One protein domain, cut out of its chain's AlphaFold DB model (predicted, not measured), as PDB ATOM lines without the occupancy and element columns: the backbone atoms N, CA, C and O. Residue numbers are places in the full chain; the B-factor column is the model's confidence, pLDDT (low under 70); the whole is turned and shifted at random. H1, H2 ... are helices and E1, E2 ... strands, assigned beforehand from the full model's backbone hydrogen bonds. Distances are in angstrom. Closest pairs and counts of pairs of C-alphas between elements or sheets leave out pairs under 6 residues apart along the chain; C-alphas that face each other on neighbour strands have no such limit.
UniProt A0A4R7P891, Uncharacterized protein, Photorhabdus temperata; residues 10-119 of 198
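This is residues 10 to 119 of the 198 residues of an uncharacterized protein of Photorhabdus temperata (UniProt A0A4R7P891). Two helices, H1 and H3, stand side by side in the middle and run opposite ways, with a small antiparallel sheet beyond each: the two-strand hairpin E1 and E2 on the H1 side, the three-strand sheet E4, E3, E5 on the H3 side. The model thus has two lobes, H1 with H2, E1 and E2, and H3 with H4, E3, E4 and E5, joined by the long link of residues 58 to 72. The printed part has 110 residues with four named helices and five named strands, in the order H1, H2, E1, E2, H3, H4, E3, E4, E5. The class is mixed, helices and strands, with 52 residues, under half, in named elements. The whole is compact, with a radius of gyration of the C-alphas of 14.0 A and spans of 41 by 34 by 25 A.

H1 is residues 10 to 22, 19.2 A long, from C-alpha 10 at (9.435, 19.543, -51.118). H2 is residues 26 to 29, E1 residues 30 to 33, 10.6 A, and E2 residues 54 to 57, 10.7 A. H3 is residues 73 to 83, 15.2 A, from C-alpha 73 at (0.459, 31.508, -55.430). H4 is residues 89 to 92, E3 residues 93 to 97, 12.8 A, E4 residues 100 to 103, 9.9 A, and E5 residues 116 to 118, ending at C-alpha 118 at (13.500, 33.769, -58.377).

H1 and H3 touch at a shallow tilt of 8 degrees, opposite ways; their closest C-alphas, of Ala 17 and Met 77, are 5.0 A apart. H1 touches H2 with residues 16 to 20 alone, closest at the C-alphas of Ala 20 and Pro 26, 5.0 A. The closest C-alphas of H1 and E2, of Leu 12 and Arg 56, are 7.5 A apart. E1 and E2 form a hairpin, antiparallel at 158 degrees, with N 31 and O 56 at 2.8 A. Residues 31 to 32 of E1 also pair with residues 41 to 42, antiparallel. H3 only grazes the sheet E4, E3, E5, with its residues 75 to 82; its closest C-alpha pair with E5, Leu 75 and Arg 117, is 7.2 A. H4 only grazes it too, and only just touches H3, only at the corner, with 3 pairs of C-alphas within 8 A, the closest being Ala 83 and Pro 89 at 5.2 A. E3 is the inner strand: E3 and E4 form an antiparallel hairpin, with N 95 and O 102 at 2.8 A, and E3 and E5 are antiparallel, with N 94 and O 117 at 2.8 A. E1 is apart from H3. In H1 and H3 every O i to N i+4 pair is within hydrogen-bond range; H2 and H4 are too short for such a pair.

The two C-alphas farthest apart, of Lys 38 and Val 99, are 44.0 A apart. The printed part has no cut. The long links are E1 to E2, E2 to H3 and E4 to E5. The mean pLDDT of the printed part is 89.4, with residues 36 to 38 and 60 to 67 under 70.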
ATOM      1  N   ALA A  10       9.715  19.137 -49.736       94.38
ATOM      2  CA  ALA A  10       9.435  19.543 -51.118       94.38
ATOM      3  C   ALA A  10       8.043  19.105 -51.618       94.38
ATOM      4  O   ALA A  10       7.359  19.868 -52.298       94.38
ATOM      5  N   LYS A  11       7.589  17.901 -51.237       95.94
ATOM      6  CA  LYS A  11       6.234  17.415 -51.554       95.94
ATOM      7  C   LYS A  11       5.143  18.252 -50.879       95.94
ATOM      8  O   LYS A  11       4.231  18.708 -51.558       95.94
ATOM      9  N   LEU A  12       5.288  18.523 -49.582       96.50
ATOM     10  CA  LEU A  12       4.339  19.347 -48.830       96.50
ATOM     11  C   LEU A  12       4.314  20.793 -49.337       96.50
ATOM     12  O   LEU A  12       3.252  21.394 -49.408       96.50
ATOM     13  N   MET A  13       5.458  21.344 -49.755       97.06
ATOM     14  CA  MET A  13       5.518  22.664 -50.391       97.06
ATOM     15  C   MET A  13       4.701  22.719 -51.687       97.06
ATOM     16  O   MET A  13       4.075  23.741 -51.957       97.06
ATOM     17  N   ALA A  14       4.695  21.644 -52.484       95.19
ATOM     18  CA  ALA A  14       3.904  21.571 -53.713       95.19
ATOM     19  C   ALA A  14       2.397  21.509 -53.420       95.19
ATOM     20  O   ALA A  14       1.627  22.244 -54.035       95.19
ATOM     21  N   GLU A  15       1.983  20.702 -52.439       95.69
ATOM     22  CA  GLU A  15       0.591  20.663 -51.964       95.69
ATOM     23  C   GLU A  15       0.156  22.025 -51.400       95.69
ATOM     24  O   GLU A  15      -0.883  22.564 -51.776       95.69
ATOM     25  N   TYR A  16       1.002  22.647 -50.578       95.81
ATOM     26  CA  TYR A  16       0.759  23.970 -50.010       95.81
ATOM     27  C   TYR A  16       0.636  25.062 -51.083       95.81
ATOM     28  O   TYR A  16      -0.183  25.977 -50.975       95.81
ATOM     29  N   ALA A  17       1.447  24.976 -52.140       94.75
ATOM     30  CA  ALA A  17       1.363  25.882 -53.276       94.75
ATOM     31  C   ALA A  17       0.053  25.712 -54.060       94.75
ATOM     32  O   ALA A  17      -0.482  26.710 -54.542       94.75
ATOM     33  N   GLN A  18      -0.483  24.490 -54.158       92.75
ATOM     34  CA  GLN A  18      -1.795  24.244 -54.757       92.75
ATOM     35  C   GLN A  18      -2.911  24.885 -53.923       92.75
ATOM     36  O   GLN A  18      -3.710  25.649 -54.461       92.75
ATOM     37  N   ASP A  19      -2.900  24.695 -52.602       93.06
ATOM     38  CA  ASP A  19      -3.857  25.361 -51.709       93.06
ATOM     39  C   ASP A  19      -3.771  26.899 -51.827       93.06
ATOM     40  O   ASP A  19      -4.774  27.602 -51.708       93.06
ATOM     41  N   ALA A  20      -2.588  27.459 -52.111       92.81
ATOM     42  CA  ALA A  20      -2.412  28.897 -52.322       92.81
ATOM     43  C   ALA A  20      -3.033  29.414 -53.634       92.81
ATOM     44  O   ALA A  20      -3.337  30.607 -53.741       92.81
ATOM     45  N   ILE A  21      -3.214  28.553 -54.640       90.12
ATOM     46  CA  ILE A  21      -3.939  28.891 -55.876       90.12
ATOM     47  C   ILE A  21      -5.431  29.055 -55.576       90.12
ATOM     48  O   ILE A  21      -6.072  29.942 -56.141       90.12
ATOM     49  N   GLU A  22      -5.955  28.246 -54.661       87.56
ATOM     50  CA  GLU A  22      -7.382  28.164 -54.333       87.56
ATOM     51  C   GLU A  22      -7.775  29.068 -53.153       87.56
ATOM     52  O   GLU A  22      -8.931  29.464 -53.028       87.56
ATOM     53  N   SER A  23      -6.812  29.463 -52.316       89.25
ATOM     54  CA  SER A  23      -7.055  30.246 -51.106       89.25
ATOM     55  C   SER A  23      -6.049  31.375 -50.903       89.25
ATOM     56  O   SER A  23      -4.849  31.248 -51.144       89.25
ATOM     57  N   ARG A  24      -6.528  32.495 -50.352       90.38
ATOM     58  CA  ARG A  24      -5.698  33.631 -49.930       90.38
ATOM     59  C   ARG A  24      -4.992  33.334 -48.612       90.38
ATOM     60  O   ARG A  24      -4.024  34.014 -48.282       90.38
ATOM     61  N   LYS A  25      -5.481  32.363 -47.846       91.38
ATOM     62  CA  LYS A  25      -4.943  31.989 -46.538       91.38
ATOM     63  C   LYS A  25      -4.701  30.476 -46.482       91.38
ATOM     64  O   LYS A  25      -5.305  29.805 -45.648       91.38
ATOM     65  N   PRO A  26      -3.819  29.931 -47.341       92.69
ATOM     66  CA  PRO A  26      -3.604  28.484 -47.442       92.69
ATOM     67  C   PRO A  26      -3.160  27.852 -46.118       92.69
ATOM     68  O   PRO A  26      -3.496  26.709 -45.840       92.69
ATOM     69  N   TRP A  27      -2.478  28.603 -45.244       93.56
ATOM     70  CA  TRP A  27      -2.082  28.122 -43.915       93.56
ATOM     71  C   TRP A  27      -3.255  27.680 -43.031       93.56
ATOM     72  O   TRP A  27      -3.062  26.795 -42.210       93.56
ATOM     73  N   LEU A  28      -4.473  28.204 -43.221       92.50
ATOM     74  CA  LEU A  28      -5.640  27.773 -42.437       92.50
ATOM     75  C   LEU A  28      -6.018  26.302 -42.675       92.50
ATOM     76  O   LEU A  28      -6.696  25.703 -41.838       92.50
ATOM     77  N   LEU A  29      -5.561  25.723 -43.789       92.25
ATOM     78  CA  LEU A  29      -5.770  24.323 -44.157       92.25
ATOM     79  C   LEU A  29      -4.681  23.395 -43.602       92.25
ATOM     80  O   LEU A  29      -4.720  22.195 -43.858       92.25
ATOM     81  N   TRP A  30      -3.702  23.926 -42.867       94.69
ATOM     82  CA  TRP A  30      -2.499  23.201 -42.468       94.69
ATOM     83  C   TRP A  30      -2.268  23.239 -40.959       94.69
ATOM     84  O   TRP A  30      -2.688  24.159 -40.254       94.69
ATOM     85  N   GLN A  31      -1.577  22.209 -40.480       94.69
ATOM     86  CA  GLN A  31      -1.169  22.039 -39.094       94.69
ATOM     87  C   GLN A  31       0.322  21.725 -38.997       94.69
ATOM     88  O   GLN A  31       0.922  21.199 -39.939       94.69
ATOM     89  N   VAL A  32       0.898  22.034 -37.838       94.56
ATOM     90  CA  VAL A  32       2.293  21.765 -37.480       94.56
ATOM     91  C   VAL A  32       2.378  21.017 -36.151       94.56
ATOM     92  O   VAL A  32       1.571  21.259 -35.253       94.56
ATOM     93  N   SER A  33       3.353  20.121 -36.024       93.38
ATOM     94  CA  SER A  33       3.779  19.509 -34.761       93.38
ATOM     95  C   SER A  33       5.248  19.855 -34.523       93.38
ATOM     96  O   SER A  33       6.074  19.694 -35.423       93.38
ATOM     97  N   TYR A  34       5.565  20.365 -33.333       88.12
ATOM     98  CA  TYR A  34       6.918  20.816 -32.970       88.12
ATOM     99  C   TYR A  34       7.809  19.688 -32.446       88.12
ATOM    100  O   TYR A  34       9.024  19.758 -32.587       88.12
ATOM    101  N   ASP A  35       7.182  18.649 -31.900       81.88
ATOM    102  CA  ASP A  35       7.833  17.455 -31.378       81.88
ATOM    103  C   ASP A  35       7.314  16.233 -32.140       81.88
ATOM    104  O   ASP A  35       6.179  16.237 -32.631       81.88
ATOM    105  N   SER A  36       8.123  15.174 -32.219       63.62
ATOM    106  CA  SER A  36       7.875  13.957 -33.009       63.62
ATOM    107  C   SER A  36       6.754  13.051 -32.461       63.62
ATOM    108  O   SER A  36       6.841  11.826 -32.511       63.62
ATOM    109  N   GLY A  37       5.684  13.645 -31.930       62.38
ATOM    110  CA  GLY A  37       4.396  12.985 -31.800       62.38
ATOM    111  C   GLY A  37       3.633  13.340 -30.538       62.38
ATOM    112  O   GLY A  37       3.801  12.640 -29.544       62.38
ATOM    113  N   LYS A  38       2.697  14.304 -30.626       65.19
ATOM    114  CA  LYS A  38       1.300  14.109 -30.149       65.19
ATOM    115  C   LYS A  38       0.373  15.328 -30.209       65.19
ATOM    116  O   LYS A  38      -0.823  15.129 -30.010       65.19
ATOM    117  N   MET A  39       0.839  16.543 -30.507       89.06
ATOM    118  CA  MET A  39      -0.057  17.705 -30.576       89.06
ATOM    119  C   MET A  39       0.086  18.460 -31.895       89.06
ATOM    120  O   MET A  39       1.153  18.956 -32.237       89.06
ATOM    121  N   TRP A  40      -1.022  18.532 -32.630       92.88
ATOM    122  CA  TRP A  40      -1.122  19.304 -33.859       92.88
ATOM    123  C   TRP A  40      -1.667  20.690 -33.551       92.88
ATOM    124  O   TRP A  40      -2.712  20.824 -32.912       92.88
ATOM    125  N   HIS A  41      -0.978  21.709 -34.048       92.75
ATOM    126  CA  HIS A  41      -1.376  23.102 -33.932       92.75
ATOM    127  C   HIS A  41      -1.750  23.650 -35.298       92.75
ATOM    128  O   HIS A  41      -1.074  23.381 -36.291       92.75
ATOM    129  N   ASP A  42      -2.808  24.448 -35.347       93.62
ATOM    130  CA  ASP A  42      -3.183  25.168 -36.555       93.62
ATOM    131  C   ASP A  42      -2.120  26.204 -36.923       93.62
ATOM    132  O   ASP A  42      -1.596  26.925 -36.069       93.62
ATOM    133  N   LEU A  43      -1.805  26.302 -38.215       93.44
ATOM    134  CA  LEU A  43      -0.958  27.382 -38.699       93.44
ATOM    135  C   LEU A  43      -1.758  28.688 -38.778       93.44
ATOM    136  O   LEU A  43      -2.855  28.743 -39.329       93.44
ATOM    137  N   TYR A  44      -1.149  29.776 -38.303       91.06
ATOM    138  CA  TYR A  44      -1.688  31.141 -38.406       91.06
ATOM    139  C   TYR A  44      -0.956  32.000 -39.449       91.06
ATOM    140  O   TYR A  44      -1.359  33.130 -39.726       91.06
ATOM    141  N   ALA A  45       0.111  31.460 -40.038       92.94
ATOM    142  CA  ALA A  45       0.925  32.084 -41.069       92.94
ATOM    143  C   ALA A  45       1.533  31.013 -41.986       92.94
ATOM    144  O   ALA A  45       1.460  29.816 -41.696       92.94
ATOM    145  N   HIS A  46       2.152  31.448 -43.085       95.12
ATOM    146  CA  HIS A  46       2.865  30.550 -43.995       95.12
ATOM    147  C   HIS A  46       3.916  29.710 -43.246       95.12
ATOM    148  O   HIS A  46       4.676  30.270 -42.447       95.12
ATOM    149  N   PRO A  47       3.988  28.391 -43.500       94.00
ATOM    150  CA  PRO A  47       5.001  27.535 -42.903       94.00
ATOM    151  C   PRO A  47       6.395  27.989 -43.344       94.00
ATOM    152  O   PRO A  47       6.645  28.255 -44.519       94.00
ATOM    153  N   GLN A  48       7.318  28.050 -42.385       90.38
ATOM    154  CA  GLN A  48       8.735  28.315 -42.654       90.38
ATOM    155  C   GLN A  48       9.513  27.048 -43.030       90.38
ATOM    156  O   GLN A  48      10.673  27.150 -43.423       90.38
ATOM    157  N   TRP A  49       8.867  25.877 -42.951       94.12
ATOM    158  CA  TRP A  49       9.445  24.577 -43.299       94.12
ATOM    159  C   TRP A  49      10.696  24.254 -42.477       94.12
ATOM    160  O   TRP A  49      11.738  23.881 -43.015       94.12
ATOM    161  N   VAL A  50      10.586  24.441 -41.161       90.75
ATOM    162  CA  VAL A  50      11.676  24.230 -40.204       90.75
ATOM    163  C   VAL A  50      11.981  22.738 -40.108       90.75
ATOM    164  O   VAL A  50      11.094  21.925 -39.852       90.75
ATOM    165  N   VAL A  51      13.243  22.369 -40.329       88.38
ATOM    166  CA  VAL A  51      13.702  20.983 -40.176       88.38
ATOM    167  C   VAL A  51      13.574  20.573 -38.708       88.38
ATOM    168  O   VAL A  51      14.013  21.302 -37.824       88.38
ATOM    169  N   GLY A  52      12.970  19.409 -38.464       88.56
ATOM    170  CA  GLY A  52      12.644  18.914 -37.123       88.56
ATOM    171  C   GLY A  52      11.180  19.115 -36.727       88.56
ATOM    172  O   GLY A  52      10.734  18.475 -35.783       88.56
ATOM    173  N   TRP A  53      10.420  19.935 -37.460       91.94
ATOM    174  CA  TRP A  53       8.965  20.028 -37.300       91.94
ATOM    175  C   TRP A  53       8.253  19.142 -38.319       91.94
ATOM    176  O   TRP A  53       8.759  18.891 -39.416       91.94
ATOM    177  N   GLU A  54       7.045  18.710 -37.980       93.56
ATOM    178  CA  GLU A  54       6.165  17.986 -38.890       93.56
ATOM    179  C   GLU A  54       5.044  18.904 -39.364       93.56
ATOM    180  O   GLU A  54       4.512  19.704 -38.599       93.56
ATOM    181  N   TYR A  55       4.660  18.775 -40.630       94.31
ATOM    182  CA  TYR A  55       3.587  19.557 -41.230       94.31
ATOM    183  C   TYR A  55       2.612  18.621 -41.924       94.31
ATOM    184  O   TYR A  55       3.021  17.637 -42.539       94.31
ATOM    185  N   ARG A  56       1.322  18.950 -41.872       94.06
ATOM    186  CA  ARG A  56       0.302  18.235 -42.640       94.06
ATOM    187  C   ARG A  56      -0.849  19.146 -43.027       94.06
ATOM    188  O   ARG A  56      -1.154  20.110 -42.324       94.06
ATOM    189  N   ARG A  57      -1.536  18.778 -44.100       93.56
ATOM    190  CA  ARG A  57      -2.856  19.315 -44.427       93.56
ATOM    191  C   ARG A  57      -3.908  18.727 -43.476       93.56
ATOM    192  O   ARG A  57      -3.800  17.568 -43.074       93.56
ATOM    193  N   LYS A  58      -4.904  19.521 -43.083       91.12
ATOM    194  CA  LYS A  58      -6.006  19.095 -42.206       91.12
ATOM    195  C   LYS A  58      -6.851  17.999 -42.887       91.12
ATOM    196  O   LYS A  58      -7.065  18.084 -44.097       91.12
ATOM    197  N   PRO A  59      -7.330  16.991 -42.131       81.06
ATOM    198  CA  PRO A  59      -8.081  15.861 -42.687       81.06
ATOM    199  C   PRO A  59      -9.542  16.186 -43.045       81.06
ATOM    200  O   PRO A  59     -10.122  15.487 -43.868       81.06
ATOM    201  N   GLU A  60     -10.135  17.228 -42.457       68.25
ATOM    202  CA  GLU A  60     -11.543  17.601 -42.662       68.25
ATOM    203  C   GLU A  60     -11.699  18.846 -43.549       68.25
ATOM    204  O   GLU A  60     -10.783  19.678 -43.603       68.25
ATOM    205  N   PRO A  61     -12.846  19.005 -44.244       59.28
ATOM    206  CA  PRO A  61     -13.117  20.181 -45.058       59.28
ATOM    207  C   PRO A  61     -13.283  21.401 -44.151       59.28
ATOM    208  O   PRO A  61     -14.362  21.694 -43.647       59.28
ATOM    209  N   VAL A  62     -12.196  22.138 -43.946       61.50
ATOM    210  CA  VAL A  62     -12.286  23.506 -43.442       61.50
ATOM    211  C   VAL A  62     -12.963  24.314 -44.539       61.50
ATOM    212  O   VAL A  62     -12.465  24.320 -45.668       61.50
ATOM    213  N   GLU A  63     -14.082  24.977 -44.228       58.81
ATOM    214  CA  GLU A  63     -14.655  25.998 -45.106       58.81
ATOM    215  C   GLU A  63     -13.548  26.990 -45.448       58.81
ATOM    216  O   GLU A  63     -13.116  27.815 -44.639       58.81
ATOM    217  N   SER A  64     -13.001  26.840 -46.649       55.69
ATOM    218  CA  SER A  64     -12.034  27.792 -47.143       55.69
ATOM    219  C   SER A  64     -12.793  29.088 -47.407       55.69
ATOM    220  O   SER A  64     -13.880  29.076 -47.983       55.69
ATOM    221  N   ASP A  65     -12.214  30.223 -47.014       59.12
ATOM    222  CA  ASP A  65     -12.552  31.519 -47.609       59.12
ATOM    223  C   ASP A  65     -12.084  31.470 -49.074       59.12
ATOM    224  O   ASP A  65     -11.061  32.050 -49.451       59.12
ATOM    225  N   ALA A  66     -12.791  30.668 -49.881       56.75
ATOM    226  CA  ALA A  66     -12.501  30.267 -51.258       56.75
ATOM    227  C   ALA A  66     -12.558  31.446 -52.237       56.75
ATOM    228  O   ALA A  66     -12.599  31.275 -53.452       56.75
ATOM    229  N   SER A  67     -12.620  32.675 -51.729       59.28
ATOM    230  CA  SER A  67     -13.002  33.814 -52.536       59.28
ATOM    231  C   SER A  67     -11.838  34.425 -53.316       59.28
ATOM    232  O   SER A  67     -12.097  35.177 -54.256       59.28
ATOM    233  N   LYS A  68     -10.559  34.145 -52.987       78.62
ATOM    234  CA  LYS A  68      -9.392  34.749 -53.680       78.62
ATOM    235  C   LYS A  68      -8.140  33.867 -53.632       78.62
ATOM    236  O   LYS A  68      -7.791  33.391 -52.567       78.62
ATOM    237  N   LYS A  69      -7.390  33.774 -54.739       86.50
ATOM    238  CA  LYS A  69      -6.024  33.201 -54.778       86.50
ATOM    239  C   LYS A  69      -5.036  34.010 -53.927       86.50
ATOM    240  O   LYS A  69      -5.145  35.240 -53.851       86.50
ATOM    241  N   HIS A  70      -4.025  33.366 -53.343       91.81
ATOM    242  CA  HIS A  70      -2.919  34.081 -52.704       91.81
ATOM    243  C   HIS A  70      -2.134  34.903 -53.741       91.81
ATOM    244  O   HIS A  70      -1.889  34.458 -54.863       91.81
ATOM    245  N   VAL A  71      -1.686  36.104 -53.360       91.31
ATOM    246  CA  VAL A  71      -0.972  37.022 -54.272       91.31
ATOM    247  C   VAL A  71       0.322  36.413 -54.830       91.31
ATOM    248  O   VAL A  71       0.705  36.700 -55.959       91.31
ATOM    249  N   HIS A  72       0.957  35.519 -54.068       94.19
ATOM    250  CA  HIS A  72       2.194  34.837 -54.453       94.19
ATOM    251  C   HIS A  72       1.987  33.387 -54.916       94.19
ATOM    252  O   HIS A  72       2.972  32.677 -55.064       94.19
ATOM    253  N   ALA A  73       0.752  32.925 -55.154       91.94
ATOM    254  CA  ALA A  73       0.459  31.508 -55.430       91.94
ATOM    255  C   ALA A  73       1.334  30.891 -56.541       91.94
ATOM    256  O   ALA A  73       1.890  29.809 -56.383       91.94
ATOM    257  N   GLN A  74       1.527  31.621 -57.642       90.00
ATOM    258  CA  GLN A  74       2.353  31.165 -58.767       90.00
ATOM    259  C   GLN A  74       3.844  31.076 -58.398       90.00
ATOM    260  O   GLN A  74       4.525  30.129 -58.782       90.00
ATOM    261  N   LEU A  75       4.346  32.022 -57.597       93.31
ATOM    262  CA  LEU A  75       5.720  31.988 -57.092       93.31
ATOM    263  C   LEU A  75       5.923  30.852 -56.083       93.31
ATOM    264  O   LEU A  75       6.970  30.218 -56.092       93.31
ATOM    265  N   MET A  76       4.919  30.559 -55.253       95.62
ATOM    266  CA  MET A  76       4.948  29.426 -54.323       95.62
ATOM    267  C   MET A  76       5.053  28.096 -55.078       95.62
ATOM    268  O   MET A  76       5.833  27.235 -54.681       95.62
ATOM    269  N   MET A  77       4.340  27.960 -56.202       93.81
ATOM    270  CA  MET A  77       4.440  26.784 -57.072       93.81
ATOM    271  C   MET A  77       5.838  26.651 -57.689       93.81
ATOM    272  O   MET A  77       6.439  25.579 -57.638       93.81
ATOM    273  N   GLN A  78       6.400  27.747 -58.206       92.50
ATOM    274  CA  GLN A  78       7.767  27.743 -58.736       92.50
ATOM    275  C   GLN A  78       8.806  27.416 -57.647       92.50
ATOM    276  O   GLN A  78       9.741  26.651 -57.878       92.50
ATOM    277  N   TYR A  79       8.631  27.941 -56.435       95.25
ATOM    278  CA  TYR A  79       9.503  27.634 -55.303       95.25
ATOM    279  C   TYR A  79       9.436  26.153 -54.911       95.25
ATOM    280  O   TYR A  79      10.470  25.541 -54.655       95.25
ATOM    281  N   ALA A  80       8.244  25.549 -54.918       95.38
ATOM    282  CA  ALA A  80       8.083  24.120 -54.665       95.38
ATOM    283  C   ALA A  80       8.815  23.260 -55.714       95.38
ATOM    284  O   ALA A  80       9.445  22.261 -55.369       95.38
ATOM    285  N   GLN A  81       8.806  23.671 -56.986       93.31
ATOM    286  CA  GLN A  81       9.581  23.008 -58.044       93.31
ATOM    287  C   GLN A  81      11.094  23.128 -57.822       93.31
ATOM    288  O   GLN A  81      11.826  22.169 -58.074       93.31
ATOM    289  N   ASP A  82      11.578  24.275 -57.337       93.69
ATOM    290  CA  ASP A  82      12.982  24.439 -56.947       93.69
ATOM    291  C   ASP A  82      13.338  23.566 -55.734       93.69
ATOM    292  O   ASP A  82      14.397  22.937 -55.728       93.69
ATOM    293  N   ALA A  83      12.440  23.451 -54.752       95.44
ATOM    294  CA  ALA A  83      12.616  22.603 -53.573       95.44
ATOM    295  C   ALA A  83      12.686  21.102 -53.907       95.44
ATOM    296  O   ALA A  83      13.319  20.328 -53.192       95.44
ATOM    297  N   MET A  84      12.088  20.670 -55.022       94.19
ATOM    298  CA  MET A  84      12.248  19.302 -55.531       94.19
ATOM    299  C   MET A  84      13.649  19.030 -56.098       94.19
ATOM    300  O   MET A  84      14.034  17.870 -56.224       94.19
ATOM    301  N   LYS A  85      14.395  20.082 -56.461       92.62
ATOM    302  CA  LYS A  85      15.713  20.007 -57.116       92.62
ATOM    303  C   LYS A  85      16.871  20.356 -56.170       92.62
ATOM    304  O   LYS A  85      18.020  20.120 -56.525       92.62
ATOM    305  N   SER A  86      16.586  20.960 -55.016       93.44
ATOM    306  CA  SER A  86      17.581  21.435 -54.050       93.44
ATOM    307  C   SER A  86      17.012  21.428 -52.630       93.44
ATOM    308  O   SER A  86      15.824  21.672 -52.431       93.44
ATOM    309  N   ASP A  87      17.866  21.172 -51.647       93.44
ATOM    310  CA  ASP A  87      17.602  21.272 -50.214       93.44
ATOM    311  C   ASP A  87      17.712  22.701 -49.673       93.44
ATOM    312  O   ASP A  87      17.120  23.004 -48.639       93.44
ATOM    313  N   GLU A  88      18.349  23.600 -50.424       93.56
ATOM    314  CA  GLU A  88      18.462  25.028 -50.122       93.56
ATOM    315  C   GLU A  88      17.871  25.924 -51.236       93.56
ATOM    316  O   GLU A  88      18.537  26.840 -51.739       93.56
ATOM    317  N   PRO A  89      16.603  25.712 -51.643       94.88
ATOM    318  CA  PRO A  89      15.989  26.414 -52.769       94.88
ATOM    319  C   PRO A  89      15.963  27.936 -52.580       94.88
ATOM    320  O   PRO A  89      16.085  28.675 -53.556       94.88
ATOM    321  N   TRP A  90      15.896  28.433 -51.339       95.44
ATOM    322  CA  TRP A  90      15.899  29.867 -51.029       95.44
ATOM    323  C   TRP A  90      17.139  30.620 -51.523       95.44
ATOM    324  O   TRP A  90      17.038  31.816 -51.790       95.44
ATOM    325  N   LYS A  91      18.284  29.954 -51.729       95.31
ATOM    326  CA  LYS A  91      19.494  30.590 -52.294       95.31
ATOM    327  C   LYS A  91      19.276  31.128 -53.713       95.31
ATOM    328  O   LYS A  91      19.988  32.032 -54.156       95.31
ATOM    329  N   ARG A  92      18.272  30.599 -54.418       93.75
ATOM    330  CA  ARG A  92      17.861  31.018 -55.765       93.75
ATOM    331  C   ARG A  92      16.749  32.056 -55.747       93.75
ATOM    332  O   ARG A  92      16.206  32.356 -56.800       93.75
ATOM    333  N   TRP A  93      16.370  32.574 -54.584       95.81
ATOM    334  CA  TRP A  93      15.228  33.467 -54.434       95.81
ATOM    335  C   TRP A  93      15.625  34.759 -53.741       95.81
ATOM    336  O   TRP A  93      16.539  34.804 -52.918       95.81
ATOM    337  N   GLU A  94      14.916  35.820 -54.097       96.38
ATOM    338  CA  GLU A  94      15.124  37.163 -53.588       96.38
ATOM    339  C   GLU A  94      13.811  37.757 -53.087       96.38
ATOM    340  O   GLU A  94      12.725  37.490 -53.614       96.38
ATOM    341  N   ARG A  95      13.941  38.605 -52.073       95.62
ATOM    342  CA  ARG A  95      12.896  39.453 -51.515       95.62
ATOM    343  C   ARG A  95      13.242  40.900 -51.827       95.62
ATOM    344  O   ARG A  95      14.374  41.317 -51.607       95.62
ATOM    345  N   PHE A  96      12.266  41.683 -52.266       94.12
ATOM    346  CA  PHE A  96      12.435  43.130 -52.338       94.12
ATOM    347  C   PHE A  96      12.277  43.731 -50.940       94.12
ATOM    348  O   PHE A  96      11.214  43.590 -50.328       94.12
ATOM    349  N   HIS A  97      13.325  44.368 -50.430       87.31
ATOM    350  CA  HIS A  97      13.369  44.955 -49.096       87.31
ATOM    351  C   HIS A  97      14.014  46.346 -49.157       87.31
ATOM    352  O   HIS A  97      15.035  46.531 -49.812       87.31
ATOM    353  N   ALA A  98      13.385  47.325 -48.494       86.62
ATOM    354  CA  ALA A  98      13.715  48.754 -48.538       86.62
ATOM    355  C   ALA A  98      13.767  49.346 -49.961       86.62
ATOM    356  O   ALA A  98      12.811  49.991 -50.388       86.62
ATOM    357  N   VAL A  99      14.862  49.120 -50.686       90.44
ATOM    358  CA  VAL A  99      15.131  49.671 -52.025       90.44
ATOM    359  C   VAL A  99      15.812  48.678 -52.973       90.44
ATOM    360  O   VAL A  99      16.104  49.031 -54.113       90.44
ATOM    361  N   SER A 100      16.079  47.443 -52.545       93.50
ATOM    362  CA  SER A 100      16.840  46.477 -53.341       93.50
ATOM    363  C   SER A 100      16.295  45.055 -53.222       93.50
ATOM    364  O   SER A 100      15.487  44.720 -52.353       93.50
ATOM    365  N   TRP A 101      16.716  44.209 -54.162       94.44
ATOM    366  CA  TRP A 101      16.499  42.771 -54.089       94.44
ATOM    367  C   TRP A 101      17.593  42.147 -53.226       94.44
ATOM    368  O   TRP A 101      18.775  42.256 -53.539       94.44
ATOM    369  N   GLU A 102      17.192  41.487 -52.147       94.62
ATOM    370  CA  GLU A 102      18.085  40.776 -51.238       94.62
ATOM    371  C   GLU A 102      17.838  39.272 -51.353       94.62
ATOM    372  O   GLU A 102      16.688  38.830 -51.409       94.62
ATOM    373  N   GLN A 103      18.899  38.465 -51.334       95.50
ATOM    374  CA  GLN A 103      18.760  37.010 -51.305       95.50
ATOM    375  C   GLN A 103      18.010  36.556 -50.045       95.50
ATOM    376  O   GLN A 103      18.310  36.981 -48.926       95.50
ATOM    377  N   CYS A 104      17.065  35.634 -50.214       94.69
ATOM    378  CA  CYS A 104      16.397  34.978 -49.100       94.69
ATOM    379  C   CYS A 104      17.420  34.185 -48.266       94.69
ATOM    380  O   CYS A 104      18.188  33.387 -48.799       94.69
ATOM    381  N   LYS A 105      17.432  34.393 -46.944       92.50
ATOM    382  CA  LYS A 105      18.312  33.651 -46.016       92.50
ATOM    383  C   LYS A 105      17.769  32.262 -45.663       92.50
ATOM    384  O   LYS A 105      18.544  31.373 -45.331       92.50
ATOM    385  N   HIS A 106      16.452  32.102 -45.762       91.75
ATOM    386  CA  HIS A 106      15.688  30.889 -45.471       91.75
ATOM    387  C   HIS A 106      14.486  30.821 -46.421       91.75
ATOM    388  O   HIS A 106      14.274  31.746 -47.215       91.75
ATOM    389  N   SER A 107      13.670  29.771 -46.301       93.38
ATOM    390  CA  SER A 107      12.412  29.659 -47.040       93.38
ATOM    391  C   SER A 107      11.571  30.943 -46.953       93.38
ATOM    392  O   SER A 107      11.386  31.474 -45.852       93.38
ATOM    393  N   PRO A 108      11.069  31.480 -48.085       94.00
ATOM    394  CA  PRO A 108      10.273  32.698 -48.076       94.00
ATOM    395  C   PRO A 108       9.045  32.545 -47.178       94.00
ATOM    396  O   PRO A 108       8.254  31.622 -47.342       94.00
ATOM    397  N   ALA A 109       8.830  33.503 -46.277       91.81
ATOM    398  CA  ALA A 109       7.627  33.548 -45.444       91.81
ATOM    399  C   ALA A 109       6.371  34.008 -46.218       91.81
ATOM    400  O   ALA A 109       5.318  34.209 -45.620       91.81
ATOM    401  N   TRP A 110       6.502  34.278 -47.525       95.44
ATOM    402  CA  TRP A 110       5.436  34.698 -48.446       95.44
ATOM    403  C   TRP A 110       4.568  35.877 -47.985       95.44
ATOM    404  O   TRP A 110       3.462  36.070 -48.490       95.44
ATOM    405  N   ASN A 111       5.082  36.702 -47.068       91.75
ATOM    406  CA  ASN A 111       4.382  37.863 -46.530       91.75
ATOM    407  C   ASN A 111       3.952  38.810 -47.663       91.75
ATOM    408  O   ASN A 111       4.776  39.260 -48.456       91.75
ATOM    409  N   THR A 112       2.656  39.114 -47.706       91.12
ATOM    410  CA  THR A 112       1.984  39.874 -48.770       91.12
ATOM    411  C   THR A 112       2.451  41.323 -48.910       91.12
ATOM    412  O   THR A 112       2.168  41.947 -49.928       91.12
ATOM    413  N   LYS A 113       3.169  41.865 -47.916       91.00
ATOM    414  CA  LYS A 113       3.778  43.204 -47.973       91.00
ATOM    415  C   LYS A 113       5.084  43.242 -48.772       91.00
ATOM    416  O   LYS A 113       5.530  44.326 -49.134       91.00
ATOM    417  N   PHE A 114       5.702  42.092 -49.030       92.75
ATOM    418  CA  PHE A 114       6.958  41.997 -49.770       92.75
ATOM    419  C   PHE A 114       6.738  41.425 -51.162       92.75
ATOM    420  O   PHE A 114       5.864  40.589 -51.369       92.75
ATOM    421  N   LYS A 115       7.588  41.841 -52.103       94.00
ATOM    422  CA  LYS A 115       7.701  41.201 -53.414       94.00
ATOM    423  C   LYS A 115       8.767  40.116 -53.341       94.00
ATOM    424  O   LYS A 115       9.789  40.297 -52.679       94.00
ATOM    425  N   TYR A 116       8.541  39.025 -54.058       94.81
ATOM    426  CA  TYR A 116       9.490  37.926 -54.183       94.81
ATOM    427  C   TYR A 116       9.755  37.646 -55.655       94.81
ATOM    428  O   TYR A 116       8.882  37.862 -56.495       94.81
ATOM    429  N   ARG A 117      10.950  37.150 -55.958       92.25
ATOM    430  CA  ARG A 117      11.282  36.615 -57.278       92.25
ATOM    431  C   ARG A 117      12.308  35.504 -57.152       92.25
ATOM    432  O   ARG A 117      13.106  35.492 -56.217       92.25
ATOM    433  N   ARG A 118      12.334  34.613 -58.132       91.88
ATOM    434  CA  ARG A 118      13.500  33.769 -58.377       91.88
ATOM    435  C   ARG A 118      14.621  34.652 -58.939       91.88
ATOM    436  O   ARG A 118      14.359  35.488 -59.804       91.88
ATOM    437  N   LYS A 119      15.838  34.510 -58.419       90.50
ATOM    438  CA  LYS A 119      17.032  35.245 -58.846       90.50
ATOM    439  C   LYS A 119      17.237  35.021 -60.350       90.50
ATOM    440  O   LYS A 119      17.268  33.860 -60.770       90.50
TER     441      LYS A 119